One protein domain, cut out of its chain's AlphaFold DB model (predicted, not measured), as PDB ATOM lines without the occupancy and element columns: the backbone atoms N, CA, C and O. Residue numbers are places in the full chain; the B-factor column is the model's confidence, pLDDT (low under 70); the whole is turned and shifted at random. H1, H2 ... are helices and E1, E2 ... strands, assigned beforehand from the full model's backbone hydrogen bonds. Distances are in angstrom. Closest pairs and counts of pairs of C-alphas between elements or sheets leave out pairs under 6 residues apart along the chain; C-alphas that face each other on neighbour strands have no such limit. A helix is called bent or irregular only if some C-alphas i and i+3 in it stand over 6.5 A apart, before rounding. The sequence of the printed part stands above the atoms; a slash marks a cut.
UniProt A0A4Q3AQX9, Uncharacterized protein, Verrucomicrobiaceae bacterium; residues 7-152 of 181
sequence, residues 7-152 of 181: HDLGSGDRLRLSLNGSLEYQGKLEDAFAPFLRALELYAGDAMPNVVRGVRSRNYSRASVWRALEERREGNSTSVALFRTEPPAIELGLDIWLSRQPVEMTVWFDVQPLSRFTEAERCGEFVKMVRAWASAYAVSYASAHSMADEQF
ATOM      1  N   HIS A   7      44.723  21.866 -33.947       54.62
ATOM      2  CA  HIS A   7      44.309  20.464 -34.015       54.62
ATOM      3  C   HIS A   7      45.020  19.664 -35.124       54.62
ATOM      4  O   HIS A   7      45.121  18.446 -35.013       54.62
ATOM      5  N   ASP A   8      45.532  20.336 -36.162       54.66
ATOM      6  CA  ASP A   8      46.242  19.716 -37.293       54.66
ATOM      7  C   ASP A   8      47.767  19.682 -37.083       54.66
ATOM      8  O   ASP A   8      48.493  19.001 -37.811       54.66
ATOM      9  N   LEU A   9      48.272  20.442 -36.109       56.97
ATOM     10  CA  LEU A   9      49.679  20.497 -35.733       56.97
ATOM     11  C   LEU A   9      49.897  19.501 -34.600       56.97
ATOM     12  O   LEU A   9      49.309  19.643 -33.535       56.97
ATOM     13  N   GLY A  10      50.710  18.470 -34.850       54.56
ATOM     14  CA  GLY A  10      50.924  17.355 -33.921       54.56
ATOM     15  C   GLY A  10      51.174  17.766 -32.461       54.56
ATOM     16  O   GLY A  10      51.591  18.888 -32.195       54.56
ATOM     17  N   SER A  11      50.927  16.810 -31.556       56.84
ATOM     18  CA  SER A  11      50.861  16.798 -30.075       56.84
ATOM     19  C   SER A  11      51.916  17.570 -29.246       56.84
ATOM     20  O   SER A  11      52.403  17.074 -28.232       56.84
ATOM     21  N   GLY A  12      52.286  18.782 -29.645       63.00
ATOM     22  CA  GLY A  12      53.087  19.716 -28.866       63.00
ATOM     23  C   GLY A  12      52.189  20.605 -28.016       63.00
ATOM     24  O   GLY A  12      51.190  21.126 -28.503       63.00
ATOM     25  N   ASP A  13      52.562  20.795 -26.757       76.94
ATOM     26  CA  ASP A  13      51.893  21.738 -25.869       76.94
ATOM     27  C   ASP A  13      51.968  23.175 -26.421       76.94
ATOM     28  O   ASP A  13      52.887  23.514 -27.182       76.94
ATOM     29  N   ARG A  14      51.008  24.026 -26.055       81.81
ATOM     30  CA  ARG A  14      50.933  25.424 -26.506       81.81
ATOM     31  C   ARG A  14      50.849  26.373 -25.319       81.81
ATOM     32  O   ARG A  14      50.223  26.063 -24.308       81.81
ATOM     33  N   LEU A  15      51.466  27.540 -25.475       86.44
ATOM     34  CA  LEU A  15      51.265  28.654 -24.560       86.44
ATOM     35  C   LEU A  15      49.938  29.320 -24.907       86.44
ATOM     36  O   LEU A  15      49.762  29.724 -26.054       86.44
ATOM     37  N   ARG A  16      49.063  29.481 -23.918       85.75
ATOM     38  CA  ARG A  16      47.858  30.301 -23.998       85.75
ATOM     39  C   ARG A  16      48.008  31.514 -23.096       85.75
ATOM     40  O   ARG A  16      48.132  31.378 -21.879       85.75
ATOM     41  N   LEU A  17      47.979  32.698 -23.696       87.31
ATOM     42  CA  LEU A  17      47.827  33.967 -22.995       87.31
ATOM     43  C   LEU A  17      46.387  34.445 -23.141       87.31
ATOM     44  O   LEU A  17      45.896  34.576 -24.258       87.31
ATOM     45  N   SER A  18      45.766  34.788 -22.020       85.06
ATOM     46  CA  SER A  18      44.463  35.444 -21.959       85.06
ATOM     47  C   SER A  18      44.625  36.781 -21.253       85.06
ATOM     48  O   SER A  18      45.164  36.837 -20.146       85.06
ATOM     49  N   LEU A  19      44.173  37.861 -21.883       85.94
ATOM     50  CA  LEU A  19      44.194  39.210 -21.333       85.94
ATOM     51  C   LEU A  19      42.806  39.823 -21.487       85.94
ATOM     52  O   LEU A  19      42.333  40.038 -22.601       85.94
ATOM     53  N   ASN A  20      42.194  40.150 -20.355       86.88
ATOM     54  CA  ASN A  20      40.948  40.895 -20.289       86.88
ATOM     55  C   ASN A  20      41.280  42.315 -19.858       86.88
ATOM     56  O   ASN A  20      41.934  42.544 -18.834       86.88
ATOM     57  N   GLY A  21      40.813  43.279 -20.630       86.19
ATOM     58  CA  GLY A  21      41.029  44.680 -20.339       86.19
ATOM     59  C   GLY A  21      39.825  45.514 -20.707       86.19
ATOM     60  O   GLY A  21      38.850  45.039 -21.285       86.19
ATOM     61  N   SER A  22      39.907  46.787 -20.371       87.19
ATOM     62  CA  SER A  22      38.952  47.776 -20.834       87.19
ATOM     63  C   SER A  22      39.678  48.966 -21.439       87.19
ATOM     64  O   SER A  22      40.761  49.338 -20.973       87.19
ATOM     65  N   LEU A  23      39.092  49.547 -22.480       84.44
ATOM     66  CA  LEU A  23      39.610  50.730 -23.151       84.44
ATOM     67  C   LEU A  23      38.555  51.834 -23.154       84.44
ATOM     68  O   LEU A  23      37.389  51.620 -23.491       84.44
ATOM     69  N   GLU A  24      38.988  53.034 -22.798       84.19
ATOM     70  CA  GLU A  24      38.237  54.253 -23.066       84.19
ATOM     71  C   GLU A  24      38.710  54.826 -24.396       84.19
ATOM     72  O   GLU A  24      39.904  54.834 -24.693       84.19
ATOM     73  N   TYR A  25      37.777  55.300 -25.216       81.12
ATOM     74  CA  TYR A  25      38.117  55.962 -26.465       81.12
ATOM     75  C   TYR A  25      37.190  57.160 -26.680       81.12
ATOM     76  O   TYR A  25      35.968  57.051 -26.585       81.12
ATOM     77  N   GLN A  26      37.781  58.319 -26.965       72.25
ATOM     78  CA  GLN A  26      37.072  59.549 -27.324       72.25
ATOM     79  C   GLN A  26      37.303  59.819 -28.814       72.25
ATOM     80  O   GLN A  26      38.065  60.704 -29.188       72.25
ATOM     81  N   GLY A  27      36.731  58.984 -29.686       80.56
ATOM     82  CA  GLY A  27      36.960  59.093 -31.128       80.56
ATOM     83  C   GLY A  27      36.776  57.776 -31.868       80.56
ATOM     84  O   GLY A  27      35.777  57.081 -31.675       80.56
ATOM     85  N   LYS A  28      37.730  57.426 -32.735       85.56
ATOM     86  CA  LYS A  28      37.711  56.147 -33.447       85.56
ATOM     87  C   LYS A  28      38.318  55.060 -32.568       85.56
ATOM     88  O   LYS A  28      39.413  55.216 -32.038       85.56
ATOM     89  N   LEU A  29      37.624  53.932 -32.471       84.00
ATOM     90  CA  LEU A  29      38.137  52.740 -31.791       84.00
ATOM     91  C   LEU A  29      39.455  52.245 -32.428       84.00
ATOM     92  O   LEU A  29      40.314  51.732 -31.719       84.00
ATOM     93  N   GLU A  30      39.652  52.479 -33.730       88.19
ATOM     94  CA  GLU A  30      40.910  52.204 -34.442       88.19
ATOM     95  C   GLU A  30      42.122  52.896 -33.793       88.19
ATOM     96  O   GLU A  30      43.157  52.261 -33.587       88.19
ATOM     97  N   ASP A  31      41.983  54.165 -33.390       88.62
ATOM     98  CA  ASP A  31      43.075  54.940 -32.789       88.62
ATOM     99  C   ASP A  31      43.447  54.396 -31.402       88.62
ATOM    100  O   ASP A  31      44.626  54.285 -31.063       88.62
ATOM    101  N   ALA A  32      42.444  53.984 -30.620       87.00
ATOM    102  CA  ALA A  32      42.644  53.353 -29.314       87.00
ATOM    103  C   ALA A  32      43.254  51.944 -29.428       87.00
ATOM    104  O   ALA A  32      43.933  51.475 -28.510       87.00
ATOM    105  N   PHE A  33      43.046  51.264 -30.557       86.75
ATOM    106  CA  PHE A  33      43.588  49.932 -30.814       86.75
ATOM    107  C   PHE A  33      44.960  49.946 -31.511       86.75
ATOM    108  O   PHE A  33      45.692  48.955 -31.497       86.75
ATOM    109  N   ALA A  34      45.374  51.080 -32.076       89.88
ATOM    110  CA  ALA A  34      46.675  51.227 -32.724       89.88
ATOM    111  C   ALA A  34      47.884  50.830 -31.839       89.88
ATOM    112  O   ALA A  34      48.817  50.220 -32.377       89.88
ATOM    113  N   PRO A  35      47.917  51.107 -30.515       90.56
ATOM    114  CA  PRO A  35      48.994  50.648 -29.635       90.56
ATOM    115  C   PRO A  35      49.110  49.122 -29.564       90.56
ATOM    116  O   PRO A  35      50.227  48.604 -29.544       90.56
ATOM    117  N   PHE A  36      47.984  48.400 -29.590       90.31
ATOM    118  CA  PHE A  36      47.970  46.939 -29.568       90.31
ATOM    119  C   PHE A  36      48.680  46.349 -30.786       90.31
ATOM    120  O   PHE A  36      49.612  45.555 -30.638       90.31
ATOM    121  N   LEU A  37      48.277  46.783 -31.986       91.50
ATOM    122  CA  LEU A  37      48.861  46.303 -33.242       91.50
ATOM    123  C   LEU A  37      50.323  46.727 -33.381       91.50
ATOM    124  O   LEU A  37      51.141  45.952 -33.867       91.50
ATOM    125  N   ARG A  38      50.682  47.924 -32.902       93.62
ATOM    126  CA  ARG A  38      52.078  48.374 -32.874       93.62
ATOM    127  C   ARG A  38      52.943  47.471 -31.995       93.62
ATOM    128  O   ARG A  38      54.043  47.122 -32.406       93.62
ATOM    129  N   ALA A  39      52.473  47.115 -30.801       92.81
ATOM    130  CA  ALA A  39      53.208  46.228 -29.905       92.81
ATOM    131  C   ALA A  39      53.348  44.819 -30.496       92.81
ATOM    132  O   ALA A  39      54.430  44.243 -30.423       92.81
ATOM    133  N   LEU A  40      52.294  44.305 -31.139       91.62
ATOM    134  CA  LEU A  40      52.350  43.035 -31.863       91.62
ATOM    135  C   LEU A  40      53.413  43.083 -32.972       91.62
ATOM    136  O   LEU A  40      54.292  42.236 -33.016       91.62
ATOM    137  N   GLU A  41      53.391  44.102 -33.826       92.88
ATOM    138  CA  GLU A  41      54.347  44.239 -34.934       92.88
ATOM    139  C   GLU A  41      55.795  44.442 -34.469       92.88
ATOM    140  O   GLU A  41      56.720  44.011 -35.153       92.88
ATOM    141  N   LEU A  42      56.001  45.090 -33.320       93.56
ATOM    142  CA  LEU A  42      57.333  45.374 -32.789       93.56
ATOM    143  C   LEU A  42      57.969  44.161 -32.099       93.56
ATOM    144  O   LEU A  42      59.183  43.997 -32.177       93.56
ATOM    145  N   TYR A  43      57.169  43.347 -31.408       90.81
ATOM    146  CA  TYR A  43      57.674  42.302 -30.512       90.81
ATOM    147  C   TYR A  43      57.320  40.873 -30.935       90.81
ATOM    148  O   TYR A  43      57.886  39.935 -30.383       90.81
ATOM    149  N   ALA A  44      56.406  40.663 -31.890       85.44
ATOM    150  CA  ALA A  44      56.060  39.308 -32.322       85.44
ATOM    151  C   ALA A  44      57.196  38.625 -33.096       85.44
ATOM    152  O   ALA A  44      57.251  37.399 -33.109       85.44
ATOM    153  N   GLY A  45      58.084  39.382 -33.750       86.38
ATOM    154  CA  GLY A  45      59.216  38.829 -34.498       86.38
ATOM    155  C   GLY A  45      58.787  37.762 -35.515       86.38
ATOM    156  O   GLY A  45      57.872  37.955 -36.319       86.38
ATOM    157  N   ASP A  46      59.403  36.586 -35.454       84.25
ATOM    158  CA  ASP A  46      59.048  35.415 -36.264       84.25
ATOM    159  C   ASP A  46      57.760  34.699 -35.806       84.25
ATOM    160  O   ASP A  46      57.379  33.708 -36.416       84.25
ATOM    161  N   ALA A  47      57.052  35.199 -34.792       83.88
ATOM    162  CA  ALA A  47      55.685  34.804 -34.433       83.88
ATOM    163  C   ALA A  47      54.613  35.765 -34.994       83.88
ATOM    164  O   ALA A  47      53.449  35.697 -34.604       83.88
ATOM    165  N   MET A  48      54.973  36.657 -35.925       90.75
ATOM    166  CA  MET A  48      54.018  37.582 -36.539       90.75
ATOM    167  C   MET A  48      52.909  36.833 -37.313       90.75
ATOM    168  O   MET A  48      53.234  35.993 -38.166       90.75
ATOM    169  N   PRO A  49      51.614  37.130 -37.070       90.00
ATOM    170  CA  PRO A  49      50.516  36.613 -37.881       90.00
ATOM    171  C   PRO A  49      50.589  37.124 -39.324       90.00
ATOM    172  O   PRO A  49      50.930  38.280 -39.568       90.00
ATOM    173  N   ASN A  50      50.214  36.286 -40.290       92.25
ATOM    174  CA  ASN A  50      50.210  36.643 -41.714       92.25
ATOM    175  C   ASN A  50      48.814  36.604 -42.354       92.25
ATOM    176  O   ASN A  50      48.635  37.109 -43.464       92.25
ATOM    177  N   VAL A  51      47.811  36.074 -41.652       91.12
ATOM    178  CA  VAL A  51      46.421  35.996 -42.104       91.12
ATOM    179  C   VAL A  51      45.498  36.642 -41.078       91.12
ATOM    180  O   VAL A  51      45.602  36.401 -39.885       91.12
ATOM    181  N   VAL A  52      44.546  37.433 -41.558       91.50
ATOM    182  CA  VAL A  52      43.425  37.983 -40.791       91.50
ATOM    183  C   VAL A  52      42.172  37.223 -41.201       91.50
ATOM    184  O   VAL A  52      41.867  37.129 -42.391       91.50
ATOM    185  N   ARG A  53      41.419  36.707 -40.238       85.88
ATOM    186  CA  ARG A  53      40.157  35.996 -40.444       85.88
ATOM    187  C   ARG A  53      39.004  36.819 -39.871       85.88
ATOM    188  O   ARG A  53      38.743  36.801 -38.671       85.88
ATOM    189  N   GLY A  54      38.294  37.500 -40.765       81.56
ATOM    190  CA  GLY A  54      36.980  38.087 -40.502       81.56
ATOM    191  C   GLY A  54      35.875  37.200 -41.075       81.56
ATOM    192  O   GLY A  54      35.899  35.975 -40.915       81.56
ATOM    193  N   VAL A  55      34.925  37.809 -41.786       79.44
ATOM    194  CA  VAL A  55      33.998  37.080 -42.676       79.44
ATOM    195  C   VAL A  55      34.768  36.447 -43.840       79.44
ATOM    196  O   VAL A  55      34.477  35.331 -44.264       79.44
ATOM    197  N   ARG A  56      35.801  37.141 -44.330       83.75
ATOM    198  CA  ARG A  56      36.749  36.636 -45.331       83.75
ATOM    199  C   ARG A  56      38.153  36.565 -44.736       83.75
ATOM    200  O   ARG A  56      38.516  37.384 -43.894       83.75
ATOM    201  N   SER A  57      38.951  35.609 -45.206       86.62
ATOM    202  CA  SER A  57      40.380  35.554 -44.884       86.62
ATOM    203  C   SER A  57      41.165  36.500 -45.796       86.62
ATOM    204  O   SER A  57      40.959  36.500 -47.012       86.62
ATOM    205  N   ARG A  58      42.055  37.307 -45.218       89.50
ATOM    206  CA  ARG A  58      42.887  38.313 -45.902       89.50
ATOM    207  C   ARG A  58      44.330  38.212 -45.412       89.50
ATOM    208  O   ARG A  58      44.570  37.672 -44.338       89.50
ATOM    209  N   ASN A  59      45.273  38.773 -46.162       92.62
ATOM    210  CA  ASN A  59      46.637  38.947 -45.663       92.62
ATOM    211  C   ASN A  59      46.667  39.955 -44.516       92.62
ATOM    212  O   ASN A  59      45.882  40.911 -44.494       92.62
ATOM    213  N   TYR A  60      47.597  39.758 -43.585       92.69
ATOM    214  CA  TYR A  60      47.802  40.690 -42.492       92.69
ATOM    215  C   TYR A  60      48.159  42.084 -43.012       92.69
ATOM    216  O   TYR A  60      49.090  42.288 -43.786       92.69
ATOM    217  N   SER A  61      47.368  43.051 -42.574       92.50
ATOM    218  CA  SER A  61      47.622  44.484 -42.645       92.50
ATOM    219  C   SER A  61      46.702  45.138 -41.624       92.50
ATOM    220  O   SER A  61      45.590  44.646 -41.416       92.50
ATOM    221  N   ARG A  62      47.112  46.257 -41.019       92.00
ATOM    222  CA  ARG A  62      46.269  46.977 -40.046       92.00
ATOM    223  C   ARG A  62      44.877  47.291 -40.611       92.00
ATOM    224  O   ARG A  62      43.872  47.025 -39.962       92.00
ATOM    225  N   ALA A  63      44.816  47.708 -41.878       91.50
ATOM    226  CA  ALA A  63      43.560  47.942 -42.591       91.50
ATOM    227  C   ALA A  63      42.702  46.672 -42.747       91.50
ATOM    228  O   ALA A  63      41.480  46.740 -42.663       91.50
ATOM    229  N   SER A  64      43.316  45.501 -42.962       91.94
ATOM    230  CA  SER A  64      42.572  44.235 -43.033       91.94
ATOM    231  C   SER A  64      42.053  43.789 -41.670       91.94
ATOM    232  O   SER A  64      40.958  43.237 -41.623       91.94
ATOM    233  N   VAL A  65      42.792  44.046 -40.583       91.38
ATOM    234  CA  VAL A  65      42.321  43.809 -39.206       91.38
ATOM    235  C   VAL A  65      41.085  44.656 -38.930       91.38
ATOM    236  O   VAL A  65      40.052  44.120 -38.539       91.38
ATOM    237  N   TRP A  66      41.167  45.959 -39.204       90.69
ATOM    238  CA  TRP A  66      40.058  46.875 -38.966       90.69
ATOM    239  C   TRP A  66      38.829  46.518 -39.802       90.69
ATOM    240  O   TRP A  66      37.729  46.361 -39.280       90.69
ATOM    241  N   ARG A  67      39.034  46.251 -41.093       90.19
ATOM    242  CA  ARG A  67      37.961  45.795 -41.978       90.19
ATOM    243  C   ARG A  67      37.334  44.480 -41.508       90.19
ATOM    244  O   ARG A  67      36.132  44.304 -41.660       90.19
ATOM    245  N   ALA A  68      38.116  43.555 -40.955       89.62
ATOM    246  CA  ALA A  68      37.589  42.302 -40.419       89.62
ATOM    247  C   ALA A  68      36.728  42.520 -39.165       89.62
ATOM    248  O   ALA A  68      35.688  41.874 -39.047       89.62
ATOM    249  N   LEU A  69      37.121  43.447 -38.284       88.25
ATOM    250  CA  LEU A  69      36.320  43.864 -37.130       88.25
ATOM    251  C   LEU A  69      35.009  44.532 -37.570       88.25
ATOM    252  O   LEU A  69      33.943  44.220 -37.042       88.25
ATOM    253  N   GLU A  70      35.051  45.416 -38.567       88.38
ATOM    254  CA  GLU A  70      33.839  46.034 -39.115       88.38
ATOM    255  C   GLU A  70      32.909  44.997 -39.762       88.38
ATOM    256  O   GLU A  70      31.709  45.004 -39.504       88.38
ATOM    257  N   GLU A  71      33.460  44.069 -40.555       87.19
ATOM    258  CA  GLU A  71      32.703  42.996 -41.216       87.19
ATOM    259  C   GLU A  71      32.046  42.029 -40.214       87.19
ATOM    260  O   GLU A  71      30.976  41.498 -40.498       87.19
ATOM    261  N   ARG A  72      32.680  41.782 -39.059       83.75
ATOM    262  CA  ARG A  72      32.163  40.909 -37.989       83.75
ATOM    263  C   ARG A  72      31.411  41.646 -36.888       83.75
ATOM    264  O   ARG A  72      31.063  41.037 -35.880       83.75
ATOM    265  N   ARG A  73      31.173  42.947 -37.044       85.00
ATOM    266  CA  ARG A  73      30.433  43.709 -36.046       85.00
ATOM    267  C   ARG A  73      28.990  43.215 -35.992       85.00
ATOM    268  O   ARG A  73      28.208  43.446 -36.910       85.00
ATOM    269  N   GLU A  74      28.634  42.589 -34.881       80.69
ATOM    270  CA  GLU A  74      27.294  42.089 -34.610       80.69
ATOM    271  C   GLU A  74      26.724  42.826 -33.396       80.69
ATOM    272  O   GLU A  74      27.108  42.598 -32.244       80.69
ATOM    273  N   GLY A  75      25.843  43.790 -33.681       83.31
ATOM    274  CA  GLY A  75      25.247  44.676 -32.684       83.31
ATOM    275  C   GLY A  75      26.307  45.413 -31.862       83.31
ATOM    276  O   GLY A  75      26.974  46.332 -32.347       83.31
ATOM    277  N   ASN A  76      26.454  44.978 -30.611       84.25
ATOM    278  CA  ASN A  76      27.353  45.573 -29.627       84.25
ATOM    279  C   ASN A  76      28.642  44.769 -29.419       84.25
ATOM    280  O   ASN A  76      29.307  44.956 -28.405       84.25
ATOM    281  N   SER A  77      28.999  43.865 -30.326       84.19
ATOM    282  CA  SER A  77      30.258  43.123 -30.249       84.19
ATOM    283  C   SER A  77      30.955  43.063 -31.602       84.19
ATOM    284  O   SER A  77      30.320  43.186 -32.649       84.19
ATOM    285  N   THR A  78      32.271  42.915 -31.585       87.38
ATOM    286  CA  THR A  78      33.065  42.623 -32.778       87.38
ATOM    287  C   THR A  78      34.223  41.710 -32.406       87.38
ATOM    288  O   THR A  78      34.746  41.792 -31.296       87.38
ATOM    289  N   SER A  79      34.602  40.829 -33.326       88.06
ATOM    290  CA  SER A  79      35.713  39.904 -33.146       88.06
ATOM    291  C   SER A  79      36.585  39.830 -34.387       88.06
ATOM    292  O   SER A  79      36.123  39.994 -35.518       88.06
ATOM    293  N   VAL A  80      37.861  39.527 -34.195       90.12
ATOM    294  CA  VAL A  80      38.791  39.188 -35.270       90.12
ATOM    295  C   VAL A  80      39.761  38.132 -34.777       90.12
ATOM    296  O   VAL A  80      40.193  38.156 -33.629       90.12
ATOM    297  N   ALA A  81      40.122  37.209 -35.660       89.75
ATOM    298  CA  ALA A  81      41.163  36.235 -35.379       89.75
ATOM    299  C   ALA A  81      42.302  36.388 -36.392       89.75
ATOM    300  O   ALA A  81      42.060  36.488 -37.596       89.75
ATOM    301  N   LEU A  82      43.540  36.432 -35.918       91.12
ATOM    302  CA  LEU A  82      44.757  36.478 -36.711       91.12
ATOM    303  C   LEU A  82      45.454  35.133 -36.610       91.12
ATOM    304  O   LEU A  82      45.550  34.555 -35.534       91.12
ATOM    305  N   PHE A  83      45.966  34.661 -37.733       89.00
ATOM    306  CA  PHE A  83      46.594  33.361 -37.843       89.00
ATOM    307  C   PHE A  83      47.941  33.468 -38.528       89.00
ATOM    308  O   PHE A  83      48.197  34.388 -39.313       89.00
ATOM    309  N   ARG A  84      48.772  32.459 -38.289       88.06
ATOM    310  CA  ARG A  84      49.973  32.208 -39.074       88.06
ATOM    311  C   ARG A  84      49.837  30.906 -39.862       88.06
ATOM    312  O   ARG A  84      49.378  29.899 -39.334       88.06
ATOM    313  N   THR A  85      50.201  30.927 -41.143       83.25
ATOM    314  CA  THR A  85      50.141  29.743 -42.028       83.25
ATOM    315  C   THR A  85      51.424  28.911 -42.037       83.25
ATOM    316  O   THR A  85      51.460  27.856 -42.664       83.25
ATOM    317  N   GLU A  86      52.470  29.386 -41.370       83.50
ATOM    318  CA  GLU A  86      53.784  28.750 -41.263       83.50
ATOM    319  C   GLU A  86      54.152  28.592 -39.786       83.50
ATOM    320  O   GLU A  86      53.739  29.432 -38.987       83.50
ATOM    321  N   PRO A  87      54.946  27.581 -39.399       78.06
ATOM    322  CA  PRO A  87      55.444  27.469 -38.033       78.06
ATOM    323  C   PRO A  87      56.196  28.742 -37.572       78.06
ATOM    324  O   PRO A  87      56.870  29.382 -38.388       78.06
ATOM    325  N   PRO A  88      56.115  29.120 -36.282       84.25
ATOM    326  CA  PRO A  88      55.270  28.530 -35.240       84.25
ATOM    327  C   PRO A  88      53.780  28.778 -35.503       84.25
ATOM    328  O   PRO A  88      53.403  29.756 -36.135       84.25
ATOM    329  N   ALA A  89      52.921  27.899 -35.009       85.75
ATOM    330  CA  ALA A  89      51.490  28.112 -35.122       85.75
ATOM    331  C   ALA A  89      51.053  29.213 -34.166       85.75
ATOM    332  O   ALA A  89      51.371  29.153 -32.977       85.75
ATOM    333  N   ILE A  90      50.334  30.194 -34.700       88.38
ATOM    334  CA  ILE A  90      49.861  31.348 -33.949       88.38
ATOM    335  C   ILE A  90      48.386  31.536 -34.238       88.38
ATOM    336  O   ILE A  90      47.979  31.564 -35.405       88.38
ATOM    337  N   GLU A  91      47.628  31.739 -33.174       88.94
ATOM    338  CA  GLU A  91      46.268  32.247 -33.215       88.94
ATOM    339  C   GLU A  91      46.177  33.387 -32.215       88.94
ATOM    340  O   GLU A  91      46.431  33.218 -31.025       88.94
ATOM    341  N   LEU A  92      45.834  34.566 -32.712       90.38
ATOM    342  CA  LEU A  92      45.466  35.697 -31.885       90.38
ATOM    343  C   LEU A  92      43.989  35.963 -32.118       90.38
ATOM    344  O   LEU A  92      43.629  36.387 -33.211       90.38
ATOM    345  N   GLY A  93      43.138  35.765 -31.126       90.12
ATOM    346  CA  GLY A  93      41.778  36.285 -31.202       90.12
ATOM    347  C   GLY A  93      41.643  37.538 -30.357       90.12
ATOM    348  O   GLY A  93      42.267  37.692 -29.309       90.12
ATOM    349  N   LEU A  94      40.832  38.444 -30.864       89.94
ATOM    350  CA  LEU A  94      40.469  39.681 -30.219       89.94
ATOM    351  C   LEU A  94      38.964  39.803 -30.317       89.94
ATOM    352  O   LEU A  94      38.429  39.889 -31.424       89.94
ATOM    353  N   ASP A  95      38.329  39.914 -29.165       89.06
ATOM    354  CA  ASP A  95      36.915  40.194 -29.056       89.06
ATOM    355  C   ASP A  95      36.725  41.511 -28.294       89.06
ATOM    356  O   ASP A  95      37.462  41.836 -27.358       89.06
ATOM    357  N   ILE A  96      35.751  42.306 -28.727       88.12
ATOM    358  CA  ILE A  96      35.480  43.645 -28.206       88.12
ATOM    359  C   ILE A  96      33.975  43.789 -27.975       88.12
ATOM    360  O   ILE A  96      33.173  43.609 -28.894       88.12
ATOM    361  N   TRP A  97      33.594  44.182 -26.761       87.38
ATOM    362  CA  TRP A  97      32.217  44.387 -26.321       87.38
ATOM    363  C   TRP A  97      31.926  45.883 -26.208       87.38
ATOM    364  O   TRP A  97      32.240  46.547 -25.222       87.38
ATOM    365  N   LEU A  98      31.272  46.410 -27.238       83.06
ATOM    366  CA  LEU A  98      30.915  47.818 -27.422       83.06
ATOM    367  C   LEU A  98      29.697  48.263 -26.593       83.06
ATOM    368  O   LEU A  98      29.311  49.426 -26.656       83.06
ATOM    369  N   SER A  99      29.053  47.358 -25.848       76.12
ATOM    370  CA  SER A  99      27.854  47.659 -25.047       76.12
ATOM    371  C   SER A  99      28.144  48.425 -23.754       76.12
ATOM    372  O   SER A  99      27.203  48.887 -23.106       76.12
ATOM    373  N   ARG A 100      29.415  48.540 -23.352       69.56
ATOM    374  CA  ARG A 100      29.853  49.181 -22.106       69.56
ATOM    375  C   ARG A 100      30.880  50.275 -22.389       69.56
ATOM    376  O   ARG A 100      31.623  50.196 -23.362       69.56
ATOM    377  N   GLN A 101      30.902  51.293 -21.534       76.38
ATOM    378  CA  GLN A 101      31.997  52.257 -21.443       76.38
ATOM    379  C   GLN A 101      32.584  52.175 -20.025       76.38
ATOM    380  O   GLN A 101      31.821  52.336 -19.069       76.38
ATOM    381  N   PRO A 102      33.892  51.897 -19.869       79.88
ATOM    382  CA  PRO A 102      34.860  51.575 -20.925       79.88
ATOM    383  C   PRO A 102      34.499  50.291 -21.690       79.88
ATOM    384  O   PRO A 102      33.814  49.413 -21.164       79.88
ATOM    385  N   VAL A 103      34.935  50.208 -22.947       86.69
ATOM    386  CA  VAL A 103      34.700  49.037 -23.801       86.69
ATOM    387  C   VAL A 103      35.521  47.884 -23.264       86.69
ATOM    388  O   VAL A 103      36.733  48.016 -23.095       86.69
ATOM    389  N   GLU A 104      34.868  46.759 -23.003       88.56
ATOM    390  CA  GLU A 104      35.549  45.542 -22.577       88.56
ATOM    391  C   GLU A 104      36.195  44.882 -23.797       88.56
ATOM    392  O   GLU A 104      35.594  44.791 -24.871       88.56
ATOM    393  N   MET A 105      37.432  44.434 -23.635       88.75
ATOM    394  CA  MET A 105      38.152  43.678 -24.643       88.75
ATOM    395  C   MET A 105      38.709  42.411 -24.025       88.75
ATOM    396  O   MET A 105      39.170  42.405 -22.877       88.75
ATOM    397  N   THR A 106      38.770  41.385 -24.853       88.75
ATOM    398  CA  THR A 106      39.467  40.163 -24.516       88.75
ATOM    399  C   THR A 106      40.399  39.771 -25.643       88.75
ATOM    400  O   THR A 106      40.024  39.772 -26.814       88.75
ATOM    401  N   VAL A 107      41.629  39.444 -25.268       88.56
ATOM    402  CA  VAL A 107      42.689  39.002 -26.162       88.56
ATOM    403  C   VAL A 107      43.104  37.602 -25.747       88.56
ATOM    404  O   VAL A 107      43.467  37.376 -24.593       88.56
ATOM    405  N   TRP A 108      43.113  36.687 -26.706       88.38
ATOM    406  CA  TRP A 108      43.728  35.369 -26.581       88.38
ATOM    407  C   TRP A 108      44.884  35.290 -27.563       88.38
ATOM    408  O   TRP A 108      44.741  35.664 -28.727       88.38
ATOM    409  N   PHE A 109      46.026  34.803 -27.098       89.69
ATOM    410  CA  PHE A 109      47.193  34.558 -27.927       89.69
ATOM    411  C   PHE A 109      47.727  33.163 -27.641       89.69
ATOM    412  O   PHE A 109      48.269  32.898 -26.566       89.69
ATOM    413  N   ASP A 110      47.556  32.287 -28.619       88.19
ATOM    414  CA  ASP A 110      48.009  30.911 -28.582       88.19
ATOM    415  C   ASP A 110      49.261  30.755 -29.450       88.19
ATOM    416  O   ASP A 110      49.292  31.182 -30.609       88.19
ATOM    417  N   VAL A 111      50.293  30.113 -28.894       87.44
ATOM    418  CA  VAL A 111      51.560  29.835 -29.584       87.44
ATOM    419  C   VAL A 111      51.955  28.378 -29.415       87.44
ATOM    420  O   VAL A 111      52.152  27.908 -28.294       87.44
ATOM    421  N   GLN A 112      52.156  27.681 -30.532       84.94
ATOM    422  CA  GLN A 112      52.661  26.309 -30.556       84.94
ATOM    423  C   GLN A 112      53.904  26.209 -31.462       84.94
ATOM    424  O   GLN A 112      53.895  26.737 -32.579       84.94
ATOM    425  N   PRO A 113      54.968  25.507 -31.036       84.81
ATOM    426  CA  PRO A 113      55.092  24.751 -29.784       84.81
ATOM    427  C   PRO A 113      55.533  25.609 -28.585       84.81
ATOM    428  O   PRO A 113      56.274  26.579 -28.746       84.81
ATOM    429  N   LEU A 114      55.156  25.196 -27.369       82.12
ATOM    430  CA  LEU A 114      55.592  25.815 -26.108       82.12
ATOM    431  C   LEU A 114      57.120  25.788 -25.929       82.12
ATOM    432  O   LEU A 114      57.685  26.701 -25.333       82.12
ATOM    433  N   SER A 115      57.812  24.792 -26.499       80.88
ATOM    434  CA  SER A 115      59.280  24.674 -26.453       80.88
ATOM    435  C   SER A 115      60.018  25.897 -27.007       80.88
ATOM    436  O   SER A 115      61.183  26.121 -26.684       80.88
ATOM    437  N   ARG A 116      59.333  26.737 -27.786       78.62
ATOM    438  CA  ARG A 116      59.826  28.027 -28.267       78.62
ATOM    439  C   ARG A 116      60.155  29.020 -27.145       78.62
ATOM    440  O   ARG A 116      60.990  29.896 -27.343       78.62
ATOM    441  N   PHE A 117      59.537  28.878 -25.976       81.12
ATOM    442  CA  PHE A 117      59.768  29.729 -24.803       81.12
ATOM    443  C   PHE A 117      60.895  29.203 -23.895       81.12
ATOM    444  O   PHE A 117      60.975  29.555 -22.723       81.12
ATOM    445  N   THR A 118      61.779  28.348 -24.419       81.69
ATOM    446  CA  THR A 118      63.013  27.946 -23.719       81.69
ATOM    447  C   THR A 118      64.133  28.981 -23.867       81.69
ATOM    448  O   THR A 118      65.024  29.050 -23.022       81.69
ATOM    449  N   GLU A 119      64.080  29.818 -24.906       83.75
ATOM    450  CA  GLU A 119      65.054  30.881 -25.162       83.75
ATOM    451  C   GLU A 119      64.662  32.175 -24.430       83.75
ATOM    452  O   GLU A 119      63.611  32.766 -24.690       83.75
ATOM    453  N   ALA A 120      65.537  32.652 -23.537       84.31
ATOM    454  CA  ALA A 120      65.273  33.818 -22.689       84.31
ATOM    455  C   ALA A 120      64.987  35.106 -23.483       84.31
ATOM    456  O   ALA A 120      64.163  35.918 -23.058       84.31
ATOM    457  N   GLU A 121      65.623  35.288 -24.643       85.25
ATOM    458  CA  GLU A 121      65.401  36.453 -25.506       85.25
ATOM    459  C   GLU A 121      63.964  36.498 -26.040       85.25
ATOM    460  O   GLU A 121      63.290  37.518 -25.897       85.25
ATOM    461  N   ARG A 122      63.448  35.365 -26.541       83.50
ATOM    462  CA  ARG A 122      62.067  35.245 -27.044       83.50
ATOM    463  C   ARG A 122      61.038  35.459 -25.940       83.50
ATOM    464  O   ARG A 122      60.027  36.127 -26.151       83.50
ATOM    465  N   CYS A 123      61.304  34.933 -24.743       85.50
ATOM    466  CA  CYS A 123      60.480  35.210 -23.567       85.50
ATOM    467  C   CYS A 123      60.490  36.701 -23.217       85.50
ATOM    468  O   CYS A 123      59.444  37.270 -22.914       85.50
ATOM    469  N   GLY A 124      61.652  37.352 -23.305       87.19
ATOM    470  CA  GLY A 124      61.794  38.785 -23.078       87.19
ATOM    471  C   GLY A 124      60.975  39.628 -24.057       87.19
ATOM    472  O   GLY A 124      60.288  40.557 -23.632       87.19
ATOM    473  N   GLU A 125      61.004  39.309 -25.351       88.62
ATOM    474  CA  GLU A 125      60.185  39.985 -26.369       88.62
ATOM    475  C   GLU A 125      58.689  39.776 -26.129       88.62
ATOM    476  O   GLU A 125      57.920  40.740 -26.114       88.62
ATOM    477  N   PHE A 126      58.287  38.543 -25.824       87.38
ATOM    478  CA  PHE A 126      56.907  38.227 -25.478       87.38
ATOM    479  C   PHE A 126      56.421  39.014 -24.251       87.38
ATOM    480  O   PHE A 126      55.362  39.638 -24.288       87.38
ATOM    481  N   VAL A 127      57.214  39.072 -23.177       88.06
ATOM    482  CA  VAL A 127      56.867  39.849 -21.978       88.06
ATOM    483  C   VAL A 127      56.796  41.345 -22.285       88.06
ATOM    484  O   VAL A 127      55.893  42.018 -21.786       88.06
ATOM    485  N   LYS A 128      57.692  41.887 -23.121       91.88
ATOM    486  CA  LYS A 128      57.620  43.291 -23.564       91.88
ATOM    487  C   LYS A 128      56.327  43.575 -24.328       91.88
ATOM    488  O   LYS A 128      55.713  44.613 -24.087       91.88
ATOM    489  N   MET A 129      55.882  42.649 -25.180       91.50
ATOM    490  CA  MET A 129      54.603  42.741 -25.888       91.50
ATOM    491  C   MET A 129      53.426  42.805 -24.912       91.50
ATOM    492  O   MET A 129      52.643  43.754 -24.948       91.50
ATOM    493  N   VAL A 130      53.344  41.843 -23.989       89.00
ATOM    494  CA  VAL A 130      52.260  41.777 -22.996       89.00
ATOM    495  C   VAL A 130      52.273  43.001 -22.084       89.00
ATOM    496  O   VAL A 130      51.222  43.569 -21.800       89.00
ATOM    497  N   ARG A 131      53.455  43.471 -21.667       89.31
ATOM    498  CA  ARG A 131      53.606  44.683 -20.850       89.31
ATOM    499  C   ARG A 131      53.162  45.935 -21.606       89.31
ATOM    500  O   ARG A 131      52.525  46.799 -21.010       89.31
ATOM    501  N   ALA A 132      53.458  46.033 -22.903       90.75
ATOM    502  CA  ALA A 132      52.992  47.135 -23.739       90.75
ATOM    503  C   ALA A 132      51.461  47.140 -23.861       90.75
ATOM    504  O   ALA A 132      50.849  48.197 -23.718       90.75
ATOM    505  N   TRP A 133      50.831  45.972 -24.032       90.19
ATOM    506  CA  TRP A 133      49.370  45.850 -23.992       90.19
ATOM    507  C   TRP A 133      48.804  46.236 -22.626       90.19
ATOM    508  O   TRP A 133      47.888  47.049 -22.548       90.19
ATOM    509  N   ALA A 134      49.395  45.732 -21.543       87.69
ATOM    510  CA  ALA A 134      48.939  46.023 -20.190       87.69
ATOM    511  C   ALA A 134      49.126  47.490 -19.772       87.69
ATOM    512  O   ALA A 134      48.424  47.967 -18.889       87.69
ATOM    513  N   SER A 135      50.053  48.211 -20.405       87.88
ATOM    514  CA  SER A 135      50.254  49.648 -20.175       87.88
ATOM    515  C   SER A 135      49.293  50.509 -20.996       87.88
ATOM    516  O   SER A 135      48.986  51.631 -20.602       87.88
ATOM    517  N   ALA A 136      48.839  50.008 -22.149       85.88
ATOM    518  CA  ALA A 136      47.916  50.717 -23.032       85.88
ATOM    519  C   ALA A 136      46.448  50.582 -22.596       85.88
ATOM    520  O   ALA A 136      45.624  51.419 -22.964       85.88
ATOM    521  N   TYR A 137      46.119  49.544 -21.824       86.31
ATOM    522  CA  TYR A 137      44.747  49.189 -21.477       86.31
ATOM    523  C   TYR A 137      44.578  48.957 -19.981       86.31
ATOM    524  O   TYR A 137      45.479  48.453 -19.315       86.31
ATOM    525  N   ALA A 138      43.395  49.262 -19.444       85.88
ATOM    526  CA  ALA A 138      43.076  48.943 -18.057       85.88
ATOM    527  C   ALA A 138      42.815  47.433 -17.937       85.88
ATOM    528  O   ALA A 138      41.692  46.968 -18.129       85.88
ATOM    529  N   VAL A 139      43.873  46.660 -17.685       83.56
ATOM    530  CA  VAL A 139      43.810  45.199 -17.552       83.56
ATOM    531  C   VAL A 139      43.109  44.821 -16.254       83.56
ATOM    532  O   VAL A 139      43.543  45.190 -15.164       83.56
ATOM    533  N   SER A 140      42.028  44.057 -16.371       83.25
ATOM    534  CA  SER A 140      41.292  43.500 -15.235       83.25
ATOM    535  C   SER A 140      41.786  42.101 -14.870       83.25
ATOM    536  O   SER A 140      41.753  41.724 -13.697       83.25
ATOM    537  N   TYR A 141      42.271  41.344 -15.858       78.06
ATOM    538  CA  TYR A 141      42.794  39.996 -15.684       78.06
ATOM    539  C   TYR A 141      43.813  39.661 -16.775       78.06
ATOM    540  O   TYR A 141      43.606  39.986 -17.941       78.06
ATOM    541  N   ALA A 142      44.897  38.985 -16.404       83.19
ATOM    542  CA  ALA A 142      45.853  38.432 -17.352       83.19
ATOM    543  C   ALA A 142      46.411  37.111 -16.823       83.19
ATOM    544  O   ALA A 142      46.744  36.999 -15.642       83.19
ATOM    545  N   SER A 143      46.537  36.124 -17.704       80.94
ATOM    546  CA  SER A 143      47.050  34.797 -17.378       80.94
ATOM    547  C   SER A 143      47.801  34.211 -18.566       80.94
ATOM    548  O   SER A 143      47.346  34.355 -19.698       80.94
ATOM    549  N   ALA A 144      48.920  33.535 -18.318       83.12
ATOM    550  CA  ALA A 144      49.695  32.848 -19.345       83.12
ATOM    551  C   ALA A 144      50.076  31.457 -18.837       83.12
ATOM    552  O   ALA A 144      50.785  31.344 -17.836       83.12
ATOM    553  N   HIS A 145      49.595  30.414 -19.509       76.81
ATOM    554  CA  HIS A 145      49.759  29.032 -19.067       76.81
ATOM    555  C   HIS A 145      50.014  28.098 -20.245       76.81
ATOM    556  O   HIS A 145      49.628  28.376 -21.380       76.81
ATOM    557  N   SER A 146      50.663  26.974 -19.958       76.94
ATOM    558  CA  SER A 146      50.560  25.795 -20.808       76.94
ATOM    559  C   SER A 146      49.092  25.350 -20.865       76.94
ATOM    560  O   SER A 146      48.395  25.399 -19.852       76.94
ATOM    561  N   MET A 147      48.613  24.900 -22.024       67.81
ATOM    562  CA  MET A 147      47.285  24.277 -22.119       67.81
ATOM    563  C   MET A 147      47.200  22.971 -21.341       67.81
ATOM    564  O   MET A 147      46.133  22.645 -20.822       67.81
ATOM    565  N   ALA A 148      48.292  22.202 -21.303       63.75
ATOM    566  CA  ALA A 148      48.346  21.005 -20.480       63.75
ATOM    567  C   ALA A 148      48.157  21.383 -19.004       63.75
ATOM    568  O   ALA A 148      47.319  20.788 -18.337       63.75
ATOM    569  N   ASP A 149      48.830  22.437 -18.530       59.19
ATOM    570  CA  ASP A 149      48.646  22.951 -17.168       59.19
ATOM    571  C   ASP A 149      47.226  23.513 -16.941       59.19
ATOM    572  O   ASP A 149      46.645  23.272 -15.884       59.19
ATOM    573  N   GLU A 150      46.637  24.216 -17.920       55.88
ATOM    574  CA  GLU A 150      45.271  24.769 -17.833       55.88
ATOM    575  C   GLU A 150      44.231  23.673 -17.574       55.88
ATOM    576  O   GLU A 150      43.343  23.864 -16.748       55.88
ATOM    577  N   GLN A 151      44.370  22.513 -18.223       56.38
ATOM    578  CA  GLN A 151      43.456  21.377 -18.058       56.38
ATOM    579  C   GLN A 151      43.532  20.715 -16.675       56.38
ATOM    580  O   GLN A 151      42.591  20.022 -16.289       56.38
ATOM    581  N   PHE A 152      44.629  20.912 -15.938       53.69
ATOM    582  CA  PHE A 152      44.822  20.361 -14.592       53.69
ATOM    583  C   PHE A 152      44.699  21.402 -13.478       53.69
ATOM    584  O   PHE A 152      44.526  21.039 -12.315       53.69
TER     585      PHE A 152
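Overview. This is residues 7 to 152 of the 181 residues of an uncharacterized protein of Verrucomicrobiaceae bacterium (UniProt A0A4Q3AQX9). A twisted sheet of seven strands has helices over one face: H2 over the end with E2, H4 over the end with E1, and H1 between them, side by side with H4. The other face is largely bare, with the short H5 at one end of it. The printed part has 146 residues, with five named helices and seven named strands in the order E1 H1 E2 E3 H2 E4 E5 E6 H3 H4 E7 H5. The sheet runs E3 E2 E4 E5 E6 E1 E7, antiparallel throughout, and the class is mixed, helices and strands. The whole is compact, with a radius of gyration of the C-alphas of 15.0 A and spans of 41 by 31 by 30 A.

Along the chain. E1, residues 15 to 23, begins at C-alpha 15 (51.265, 28.654, -24.560) and is 25.0 A long. H1, residues 29 to 43, 22.2 A, is only just irregular: C-alphas 32 and 35 are 6.9 A apart. E2 is residues 51 to 53, E3 57 to 59, and H2 62 to 71, 14.2 A. E4, residues 77 to 83, is 20.5 A, E5, 89 to 97, 26.7 A, and E6, 103 to 112, 29.7 A. H3, residues 114 to 118, precedes H4, 120 to 136, 24.2 A. E7, residues 138 to 146, is 24.5 A, and H5, 147 to 152, ends at C-alpha 152 (44.822, 20.361, -14.592).

Arrangement. E4 E5 E6 form a meander, each strand the antiparallel neighbour of the one before; N 80 and O 94 are 2.9 A apart, N 93 and O 108 2.9 A. E1 is the antiparallel neighbour of E6, with N 19 and O 107 within hydrogen-bond range at 2.8 A, and edge strand E7 is the antiparallel neighbour of E1, with N 18 and O 143 within hydrogen-bond range at 2.8 A. E2 is the antiparallel neighbour of E4, with N 53 and O 81 within hydrogen-bond range at 2.7 A; E2 and edge strand E3 are a hairpin, with N 52 and O 58 2.8 A apart. There are two split strand-helix-strand units, in each of which two strands run the same way in the sheet with another strand between them: E3, H2, E4, with E2 between the two strands in the sheet, and E6, H3 H4, E7, with E1 between the two strands in the sheet, both with right-handed crossovers. H2 is over E2 at a height of 5.9 A over the sheet, its closest C-alphas to E2 being Val 65 and Val 52, 6.1 A. H4, on the same face, is over E1 at a height of 11.7 A. H1 touches H4, C-alphas of Tyr 43 and Glu 125 5.4 A apart, at a shallow tilt of 13 degrees, opposite ways. H1 is only just not on the sheet, with 4 pairs of C-alphas within 10 A. H3 only grazes the sheet with residues 114 to 117. H5 is on the opposite face from H4, over none of the strands. In H2 and H4 every O i to N i+4 pair is within hydrogen-bond range; H1 has 9 of 11, H5 1 of 2, and H3 0 of 1, with 2 of 2 O i to N i+3 pairs.

Size, cuts and confidence. The C-alphas of Ser 11 and Gln 26, the two farthest apart, are 45.0 A apart. The printed part has no cut, and no link is long. Mean pLDDT of the printed part is 84.0; residues 7 to 12, residue 100 and residues 147 to 152 are under 70.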